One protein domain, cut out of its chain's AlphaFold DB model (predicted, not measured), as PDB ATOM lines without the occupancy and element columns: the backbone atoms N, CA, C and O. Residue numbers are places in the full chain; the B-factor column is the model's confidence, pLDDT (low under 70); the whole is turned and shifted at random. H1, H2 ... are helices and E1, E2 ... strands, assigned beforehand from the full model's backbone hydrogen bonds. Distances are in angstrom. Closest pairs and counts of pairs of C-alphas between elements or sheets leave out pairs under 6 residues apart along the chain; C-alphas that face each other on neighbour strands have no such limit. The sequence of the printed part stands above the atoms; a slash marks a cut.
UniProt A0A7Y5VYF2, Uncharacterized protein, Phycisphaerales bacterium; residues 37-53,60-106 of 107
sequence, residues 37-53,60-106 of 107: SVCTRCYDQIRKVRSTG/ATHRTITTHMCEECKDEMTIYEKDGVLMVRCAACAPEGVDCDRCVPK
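AT A GLANCE: This is residues 37 to 53 and 60 to 106 of the 107 residues of an uncharacterized protein of Phycisphaerales bacterium (UniProt A0A7Y5VYF2). A twisted wall of four antiparallel strands, in the order E1, E2, E3, E4, has the helix H1 packed slantwise over one face, while no named element covers the other. Past E4 the printed part folds back to the start of H1, where the short strand E5 pairs in parallel with residues 37 to 38. The printed part has 64 residues, in the order H1, E1, E2, E3, E4, E5, and is mixed, helices and strands. It is compact, with a radius of gyration of the C-alphas of 10.6 A, and only just elongated, spanning 31 by 20 by 19 A.

IN THESE COORDINATES: The sheet holds E1, residues 63 to 69, 18.3 A long from C-alpha 63 at (17.636, 74.253, 141.728); E2, residues 76 to 82, 18.2 A; E3, residues 85 to 90, 16.4 A; and E4, residues 94 to 99, 9.5 A. H1, residues 40 to 51, is 16.2 A long and begins at C-alpha 40, (38.691, 76.980, 131.069). E5, residues 103 to 105, ends at C-alpha 105, (36.640, 81.101, 128.326).

HOW THE PARTS SIT: E1 to E4 form a meander, each strand the antiparallel neighbour of the one before. N 79 and O 66 are 2.8 A apart between E1 and E2, N 80 and O 87 2.9 A between E2 and E3, and N 98 and O 88 2.9 A between E3 and E4. H1 is on the sheet, making two layers, at a height over the sheet of 9.8 A; its closest C-alphas to E2 are Ile 46 and Ile 79, 7.3 A apart. Every O i to N i+4 pair in H1 is within hydrogen-bond range. The closest C-alphas of H1 and E5 are Thr 40 and Pro 105, 5.4 A apart.

THE WHOLE: The C-alphas farthest apart, of Ala 60 and Glu 72, are 31.0 A apart. Residues 54 to 59 are not printed, and C-alphas 53 and 60 stand 15.4 A apart across this cut. Of the links printed whole, none is long. Residues 53, 60 and 61 have pLDDT under 70.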
ATOM      1  N   SER A  37      34.275  86.591 131.411       90.50
ATOM      2  CA  SER A  37      35.377  85.653 131.225       90.50
ATOM      3  C   SER A  37      35.490  84.708 132.425       90.50
ATOM      4  O   SER A  37      35.759  85.154 133.545       90.50
ATOM      5  N   VAL A  38      35.351  83.407 132.201       92.31
ATOM      6  CA  VAL A  38      35.529  82.355 133.211       92.31
ATOM      7  C   VAL A  38      36.732  81.484 132.851       92.31
ATOM      8  O   VAL A  38      37.126  81.418 131.693       92.31
ATOM      9  N   CYS A  39      37.354  80.827 133.828       93.75
ATOM     10  CA  CYS A  39      38.470  79.921 133.540       93.75
ATOM     11  C   CYS A  39      38.027  78.725 132.673       93.75
ATOM     12  O   CYS A  39      36.830  78.417 132.589       93.75
ATOM     13  N   THR A  40      38.981  78.036 132.049       92.50
ATOM     14  CA  THR A  40      38.691  76.980 131.069       92.50
ATOM     15  C   THR A  40      37.949  75.810 131.707       92.50
ATOM     16  O   THR A  40      36.916  75.392 131.187       92.50
ATOM     17  N   ARG A  41      38.368  75.351 132.896       93.06
ATOM     18  CA  ARG A  41      37.635  74.333 133.672       93.06
ATOM     19  C   ARG A  41      36.191  74.728 133.956       93.06
ATOM     20  O   ARG A  41      35.298  73.902 133.777       93.06
ATOM     21  N   CYS A  42      35.944  75.968 134.384       92.94
ATOM     22  CA  CYS A  42      34.582  76.438 134.630       92.94
ATOM     23  C   CYS A  42      33.763  76.428 133.333       92.94
ATOM     24  O   CYS A  42      32.629  75.951 133.316       92.94
ATOM     25  N   TYR A  43      34.347  76.906 132.235       94.12
ATOM     26  CA  TYR A  43      33.686  76.922 130.935       94.12
ATOM     27  C   TYR A  43      33.328  75.512 130.439       94.12
ATOM     28  O   TYR A  43      32.201  75.266 130.004       94.12
ATOM     29  N   ASP A  44      34.245  74.554 130.569       92.81
ATOM     30  CA  ASP A  44      34.030  73.166 130.157       92.81
ATOM     31  C   ASP A  44      32.894  72.498 130.935       92.81
ATOM     32  O   ASP A  44      32.079  71.776 130.356       92.81
ATOM     33  N   GLN A  45      32.786  72.770 132.236       91.75
ATOM     34  CA  GLN A  45      31.706  72.224 133.060       91.75
ATOM     35  C   GLN A  45      30.348  72.819 132.686       91.75
ATOM     36  O   GLN A  45      29.362  72.084 132.602       91.75
ATOM     37  N   ILE A  46      30.295  74.115 132.363       92.00
ATOM     38  CA  ILE A  46      29.088  74.752 131.813       92.00
ATOM     39  C   ILE A  46      28.676  74.056 130.511       92.00
ATOM     40  O   ILE A  46      27.518  73.656 130.353       92.00
ATOM     41  N   ARG A  47      29.625  73.845 129.587       91.69
ATOM     42  CA  ARG A  47      29.364  73.137 128.323       91.69
ATOM     43  C   ARG A  47      28.889  71.707 128.553       91.69
ATOM     44  O   ARG A  47      27.948  71.271 127.890       91.69
ATOM     45  N   LYS A  48      29.494  70.994 129.505       90.44
ATOM     46  CA  LYS A  48      29.097  69.635 129.876       90.44
ATOM     47  C   LYS A  48      27.646  69.606 130.344       90.44
ATOM     48  O   LYS A  48      26.847  68.860 129.775       90.44
ATOM     49  N   VAL A  49      27.277  70.454 131.305       88.31
ATOM     50  CA  VAL A  49      25.903  70.532 131.825       88.31
ATOM     51  C   VAL A  49      24.904  70.851 130.712       88.31
ATOM     52  O   VAL A  49      23.890  70.165 130.605       88.31
ATOM     53  N   ARG A  50      25.217  71.799 129.817       84.69
ATOM     54  CA  ARG A  50      24.379  72.074 128.636       84.69
ATOM     55  C   ARG A  50      24.202  70.854 127.735       84.69
ATOM     56  O   ARG A  50      23.085  70.537 127.336       84.69
ATOM     57  N   SER A  51      25.301  70.169 127.417       83.00
ATOM     58  CA  SER A  51      25.312  69.049 126.466       83.00
ATOM     59  C   SER A  51      24.586  67.802 126.976       83.00
ATOM     60  O   SER A  51      24.038  67.042 126.185       83.00
ATOM     61  N   THR A  52      24.514  67.611 128.297       77.50
ATOM     62  CA  THR A  52      23.877  66.426 128.909       77.50
ATOM     63  C   THR A  52      22.335  66.516 128.902       77.50
ATOM     64  O   THR A  52      21.621  65.641 129.409       77.50
ATOM     65  N   GLY A  53      21.801  67.570 128.275       61.38
ATOM     66  CA  GLY A  53      20.413  67.975 128.372       61.38
ATOM     67  C   GLY A  53      20.231  68.732 129.674       61.38
ATOM     68  O   GLY A  53      20.123  68.118 130.737       61.38
ATOM     69  N   ALA A  60       9.787  76.132 136.314       61.69
ATOM     70  CA  ALA A  60      10.925  77.017 136.533       61.69
ATOM     71  C   ALA A  60      11.204  77.056 138.037       61.69
ATOM     72  O   ALA A  60      10.468  77.669 138.810       61.69
ATOM     73  N   THR A  61      12.200  76.290 138.467       65.12
ATOM     74  CA  THR A  61      12.467  76.044 139.880       65.12
ATOM     75  C   THR A  61      13.902  76.414 140.141       65.12
ATOM     76  O   THR A  61      14.809  76.077 139.382       65.12
ATOM     77  N   HIS A  62      14.119  77.134 141.236       78.81
ATOM     78  CA  HIS A  62      15.470  77.415 141.667       78.81
ATOM     79  C   HIS A  62      16.097  76.116 142.171       78.81
ATOM     80  O   HIS A  62      15.707  75.603 143.220       78.81
ATOM     81  N   ARG A  63      17.023  75.542 141.398       85.06
ATOM     82  CA  ARG A  63      17.636  74.253 141.728       85.06
ATOM     83  C   ARG A  63      19.117  74.232 141.408       85.06
ATOM     84  O   ARG A  63      19.537  74.651 140.334       85.06
ATOM     85  N   THR A  64      19.906  73.669 142.310       89.44
ATOM     86  CA  THR A  64      21.319  73.390 142.057       89.44
ATOM     87  C   THR A  64      21.448  72.170 141.150       89.44
ATOM     88  O   THR A  64      20.828  71.140 141.400       89.44
ATOM     89  N   ILE A  65      22.248  72.283 140.090       89.44
ATOM     90  CA  ILE A  65      22.490  71.197 139.129       89.44
ATOM     91  C   ILE A  65      23.775  70.460 139.488       89.44
ATOM     92  O   ILE A  65      23.806  69.232 139.507       89.44
ATOM     93  N   THR A  66      24.844  71.200 139.778       90.94
ATOM     94  CA  THR A  66      26.105  70.625 140.247       90.94
ATOM     95  C   THR A  66      26.893  71.653 141.042       90.94
ATOM     96  O   THR A  66      26.884  72.836 140.710       90.94
ATOM     97  N   THR A  67      27.600  71.171 142.058       94.00
ATOM     98  CA  THR A  67      28.576  71.933 142.832       94.00
ATOM     99  C   THR A  67      29.845  71.103 142.925       94.00
ATOM    100  O   THR A  67      29.785  69.914 143.242       94.00
ATOM    101  N   HIS A  68      30.987  71.705 142.613       91.00
ATOM    102  CA  HIS A  68      32.293  71.070 142.755       91.00
ATOM    103  C   HIS A  68      33.388  72.123 142.935       91.00
ATOM    104  O   HIS A  68      33.217  73.289 142.588       91.00
ATOM    105  N   MET A  69      34.536  71.704 143.458       94.62
ATOM    106  CA  MET A  69      35.718  72.559 143.531       94.62
ATOM    107  C   MET A  69      36.369  72.672 142.154       94.62
ATOM    108  O   MET A  69      36.730  71.663 141.547       94.62
ATOM    109  N   CYS A  70      36.533  73.897 141.661       94.25
ATOM    110  CA  CYS A  70      37.235  74.143 140.411       94.25
ATOM    111  C   CYS A  70      38.748  74.037 140.631       94.25
ATOM    112  O   CYS A  70      39.328  74.739 141.458       94.25
ATOM    113  N   GLU A  71      39.409  73.182 139.852       93.44
ATOM    114  CA  GLU A  71      40.851  72.945 139.975       93.44
ATOM    115  C   GLU A  71      41.704  74.161 139.589       93.44
ATOM    116  O   GLU A  71      42.823  74.287 140.083       93.44
ATOM    117  N   GLU A  72      41.190  75.040 138.725       92.44
ATOM    118  CA  GLU A  72      41.874  76.266 138.295       92.44
ATOM    119  C   GLU A  72      41.647  77.415 139.280       92.44
ATOM    120  O   GLU A  72      42.605  78.046 139.714       92.44
ATOM    121  N   CYS A  73      40.395  77.666 139.678       91.94
ATOM    122  CA  CYS A  73      40.080  78.754 140.609       91.94
ATOM    123  C   CYS A  73      40.457  78.433 142.058       91.94
ATOM    124  O   CYS A  73      40.600  79.351 142.852       91.94
ATOM    125  N   LYS A  74      40.579  77.143 142.407       93.94
ATOM    126  CA  LYS A  74      40.676  76.649 143.795       93.94
ATOM    127  C   LYS A  74      39.491  77.053 144.679       93.94
ATOM    128  O   LYS A  74      39.586  76.997 145.899       93.94
ATOM    129  N   ASP A  75      38.372  77.378 144.043       93.94
ATOM    130  CA  ASP A  75      37.128  77.805 144.670       93.94
ATOM    131  C   ASP A  75      35.978  76.886 144.285       93.94
ATOM    132  O   ASP A  75      35.999  76.212 143.247       93.94
ATOM    133  N   GLU A  76      34.927  76.929 145.097       93.81
ATOM    134  CA  GLU A  76      33.675  76.265 144.781       93.81
ATOM    135  C   GLU A  76      33.032  76.902 143.540       93.81
ATOM    136  O   GLU A  76      32.878  78.124 143.424       93.81
ATOM    137  N   MET A  77      32.647  76.043 142.603       94.62
ATOM    138  CA  MET A  77      31.864  76.372 141.427       94.62
ATOM    139  C   MET A  77      30.521  75.653 141.522       94.62
ATOM    140  O   MET A  77      30.459  74.428 141.628       94.62
ATOM    141  N   THR A  78      29.443  76.420 141.422       95.31
ATOM    142  CA  THR A  78      28.074  75.912 141.423       95.31
ATOM    143  C   THR A  78      27.362  76.329 140.144       95.31
ATOM    144  O   THR A  78      27.317  77.510 139.807       95.31
ATOM    145  N   ILE A  79      26.780  75.361 139.441       93.75
ATOM    146  CA  ILE A  79      25.861  75.586 138.323       93.75
ATOM    147  C   ILE A  79      24.453  75.286 138.827       93.75
ATOM    148  O   ILE A  79      24.199  74.228 139.409       93.75
ATOM    149  N   TYR A  80      23.532  76.210 138.599       92.50
ATOM    150  CA  TYR A  80      22.162  76.140 139.087       92.50
ATOM    151  C   TYR A  80      21.197  76.705 138.049       92.50
ATOM    152  O   TYR A  80      21.589  77.445 137.156       92.50
ATOM    153  N   GLU A  81      19.927  76.343 138.155       89.75
ATOM    154  CA  GLU A  81      18.855  77.007 137.427       89.75
ATOM    155  C   GLU A  81      18.221  78.069 138.324       89.75
ATOM    156  O   GLU A  81      17.988  77.853 139.518       89.75
ATOM    157  N   LYS A  82      17.929  79.228 137.746       88.69
ATOM    158  CA  LYS A  82      17.106  80.262 138.360       88.69
ATOM    159  C   LYS A  82      16.121  80.755 137.311       88.69
ATOM    160  O   LYS A  82      16.541  81.225 136.263       88.69
ATOM    161  N   ASP A  83      14.828  80.596 137.585       86.62
ATOM    162  CA  ASP A  83      13.746  81.031 136.693       86.62
ATOM    163  C   ASP A  83      13.864  80.462 135.260       86.62
ATOM    164  O   ASP A  83      13.591  81.144 134.276       86.62
ATOM    165  N   GLY A  84      14.305  79.202 135.131       83.38
ATOM    166  CA  GLY A  84      14.524  78.543 133.836       83.38
ATOM    167  C   GLY A  84      15.835  78.917 133.131       83.38
ATOM    168  O   GLY A  84      16.127  78.374 132.067       83.38
ATOM    169  N   VAL A  85      16.642  79.811 133.710       87.81
ATOM    170  CA  VAL A  85      17.944  80.224 133.171       87.81
ATOM    171  C   VAL A  85      19.067  79.475 133.878       87.81
ATOM    172  O   VAL A  85      19.107  79.391 135.109       87.81
ATOM    173  N   LEU A  86      20.002  78.936 133.094       90.25
ATOM    174  CA  LEU A  86      21.196  78.285 133.614       90.25
ATOM    175  C   LEU A  86      22.199  79.346 134.072       90.25
ATOM    176  O   LEU A  86      22.737  80.103 133.269       90.25
ATOM    177  N   MET A  87      22.486  79.357 135.362       93.62
ATOM    178  CA  MET A  87      23.404  80.284 135.999       93.62
ATOM    179  C   MET A  87      24.632  79.536 136.518       93.62
ATOM    180  O   MET A  87      24.557  78.369 136.914       93.62
ATOM    181  N   VAL A  88      25.764  80.226 136.577       94.50
ATOM    182  CA  VAL A  88      26.994  79.736 137.199       94.50
ATOM    183  C   VAL A  88      27.497  80.737 138.222       94.50
ATOM    184  O   VAL A  88      27.585  81.929 137.943       94.50
ATOM    185  N   ARG A  89      27.873  80.248 139.402       95.44
ATOM    186  CA  ARG A  89      28.543  81.018 140.447       95.44
ATOM    187  C   ARG A  89      29.875  80.370 140.781       95.44
ATOM    188  O   ARG A  89      29.947  79.172 141.035       95.44
ATOM    189  N   CYS A  90      30.924  81.174 140.792       95.06
ATOM    190  CA  CYS A  90      32.262  80.788 141.224       95.06
ATOM    191  C   CYS A  90      32.893  82.009 141.880       95.06
ATOM    192  O   CYS A  90      32.904  83.068 141.256       95.06
ATOM    193  N   ALA A  91      33.418  81.881 143.098       92.88
ATOM    194  CA  ALA A  91      33.917  83.032 143.858       92.88
ATOM    195  C   ALA A  91      34.976  83.850 143.088       92.88
ATOM    196  O   ALA A  91      34.915  85.077 143.094       92.88
ATOM    197  N   ALA A  92      35.871  83.189 142.345       92.75
ATOM    198  CA  ALA A  92      36.900  83.861 141.548       92.75
ATOM    199  C   ALA A  92      36.434  84.396 140.180       92.75
ATOM    200  O   ALA A  92      36.943  85.413 139.711       92.75
ATOM    201  N   CYS A  93      35.537  83.694 139.477       91.69
ATOM    202  CA  CYS A  93      35.200  84.022 138.079       91.69
ATOM    203  C   CYS A  93      33.846  84.720 137.907       91.69
ATOM    204  O   CYS A  93      33.666  85.483 136.964       91.69
ATOM    205  N   ALA A  94      32.887  84.426 138.781       92.94
ATOM    206  CA  ALA A  94      31.509  84.892 138.706       92.94
ATOM    207  C   ALA A  94      30.903  84.941 140.125       92.94
ATOM    208  O   ALA A  94      30.069  84.092 140.461       92.94
ATOM    209  N   PRO A  95      31.347  85.878 140.986       90.75
ATOM    210  CA  PRO A  95      30.974  85.896 142.403       90.75
ATOM    211  C   PRO A  95      29.470  86.112 142.623       90.75
ATOM    212  O   PRO A  95      28.872  85.453 143.478       90.75
ATOM    213  N   GLU A  96      28.857  86.955 141.787       91.25
ATOM    214  CA  GLU A  96      27.428  87.306 141.843       91.25
ATOM    215  C   GLU A  96      26.507  86.259 141.202       91.25
ATOM    216  O   GLU A  96      25.284  86.344 141.303       91.25
ATOM    217  N   GLY A  97      27.082  85.255 140.537       91.69
ATOM    218  CA  GLY A  97      26.328  84.377 139.658       91.69
ATOM    219  C   GLY A  97      26.008  85.060 138.327       91.69
ATOM    220  O   GLY A  97      25.514  86.184 138.271       91.69
ATOM    221  N   VAL A  98      26.303  84.387 137.224       93.56
ATOM    222  CA  VAL A  98      26.114  84.933 135.877       93.56
ATOM    223  C   VAL A  98      25.371  83.937 135.014       93.56
ATOM    224  O   VAL A  98      25.461  82.729 135.231       93.56
ATOM    225  N   ASP A  99      24.644  84.453 134.031       93.44
ATOM    226  CA  ASP A  99      24.049  83.619 132.997       93.44
ATOM    227  C   ASP A  99      25.166  82.875 132.259       93.44
ATOM    228  O   ASP A  99      26.125  83.478 131.757       93.44
ATOM    229  N   CYS A 100      25.047  81.553 132.207       91.38
ATOM    230  CA  CYS A 100      25.978  80.705 131.491       91.38
ATOM    231  C   CYS A 100      26.126  81.149 130.026       91.38
ATOM    232  O   CYS A 100      27.202  80.968 129.449       91.38
ATOM    233  N   ASP A 101      25.082  81.680 129.373       89.94
ATOM    234  CA  ASP A 101      25.096  82.098 127.953       89.94
ATOM    235  C   ASP A 101      26.002  83.308 127.716       89.94
ATOM    236  O   ASP A 101      26.484  83.535 126.608       89.94
ATOM    237  N   ARG A 102      26.313  84.039 128.788       91.25
ATOM    238  CA  ARG A 102      27.240  85.170 128.778       91.25
ATOM    239  C   ARG A 102      28.670  84.756 129.115       91.25
ATOM    240  O   ARG A 102      29.567  85.588 129.021       91.25
ATOM    241  N   CYS A 103      28.903  83.510 129.519       91.25
ATOM    242  CA  CYS A 103      30.236  83.041 129.874       91.25
ATOM    243  C   CYS A 103      31.071  82.759 128.628       91.25
ATOM    244  O   CYS A 103      30.627  82.062 127.717       91.25
ATOM    245  N   VAL A 104      32.311  83.235 128.635       91.38
ATOM    246  CA  VAL A 104      33.332  82.912 127.634       91.38
ATOM    247  C   VAL A 104      34.600  82.433 128.337       91.38
ATOM    248  O   VAL A 104      34.865  82.872 129.459       91.38
ATOM    249  N   PRO A 105      35.377  81.519 127.738       88.94
ATOM    250  CA  PRO A 105      36.640  81.101 128.326       88.94
ATOM    251  C   PRO A 105      37.622  82.283 128.349       88.94
ATOM    252  O   PRO A 105      37.621  83.119 127.445       88.94
ATOM    253  N   LYS A 106      38.432  82.366 129.405       83.06
ATOM    254  CA  LYS A 106      39.601  83.252 129.470       83.06
ATOM    255  C   LYS A 106      40.631  82.787 128.432       83.06
ATOM    256  O   LYS A 106      40.821  81.582 128.278       83.06
TER     257      LYS A 106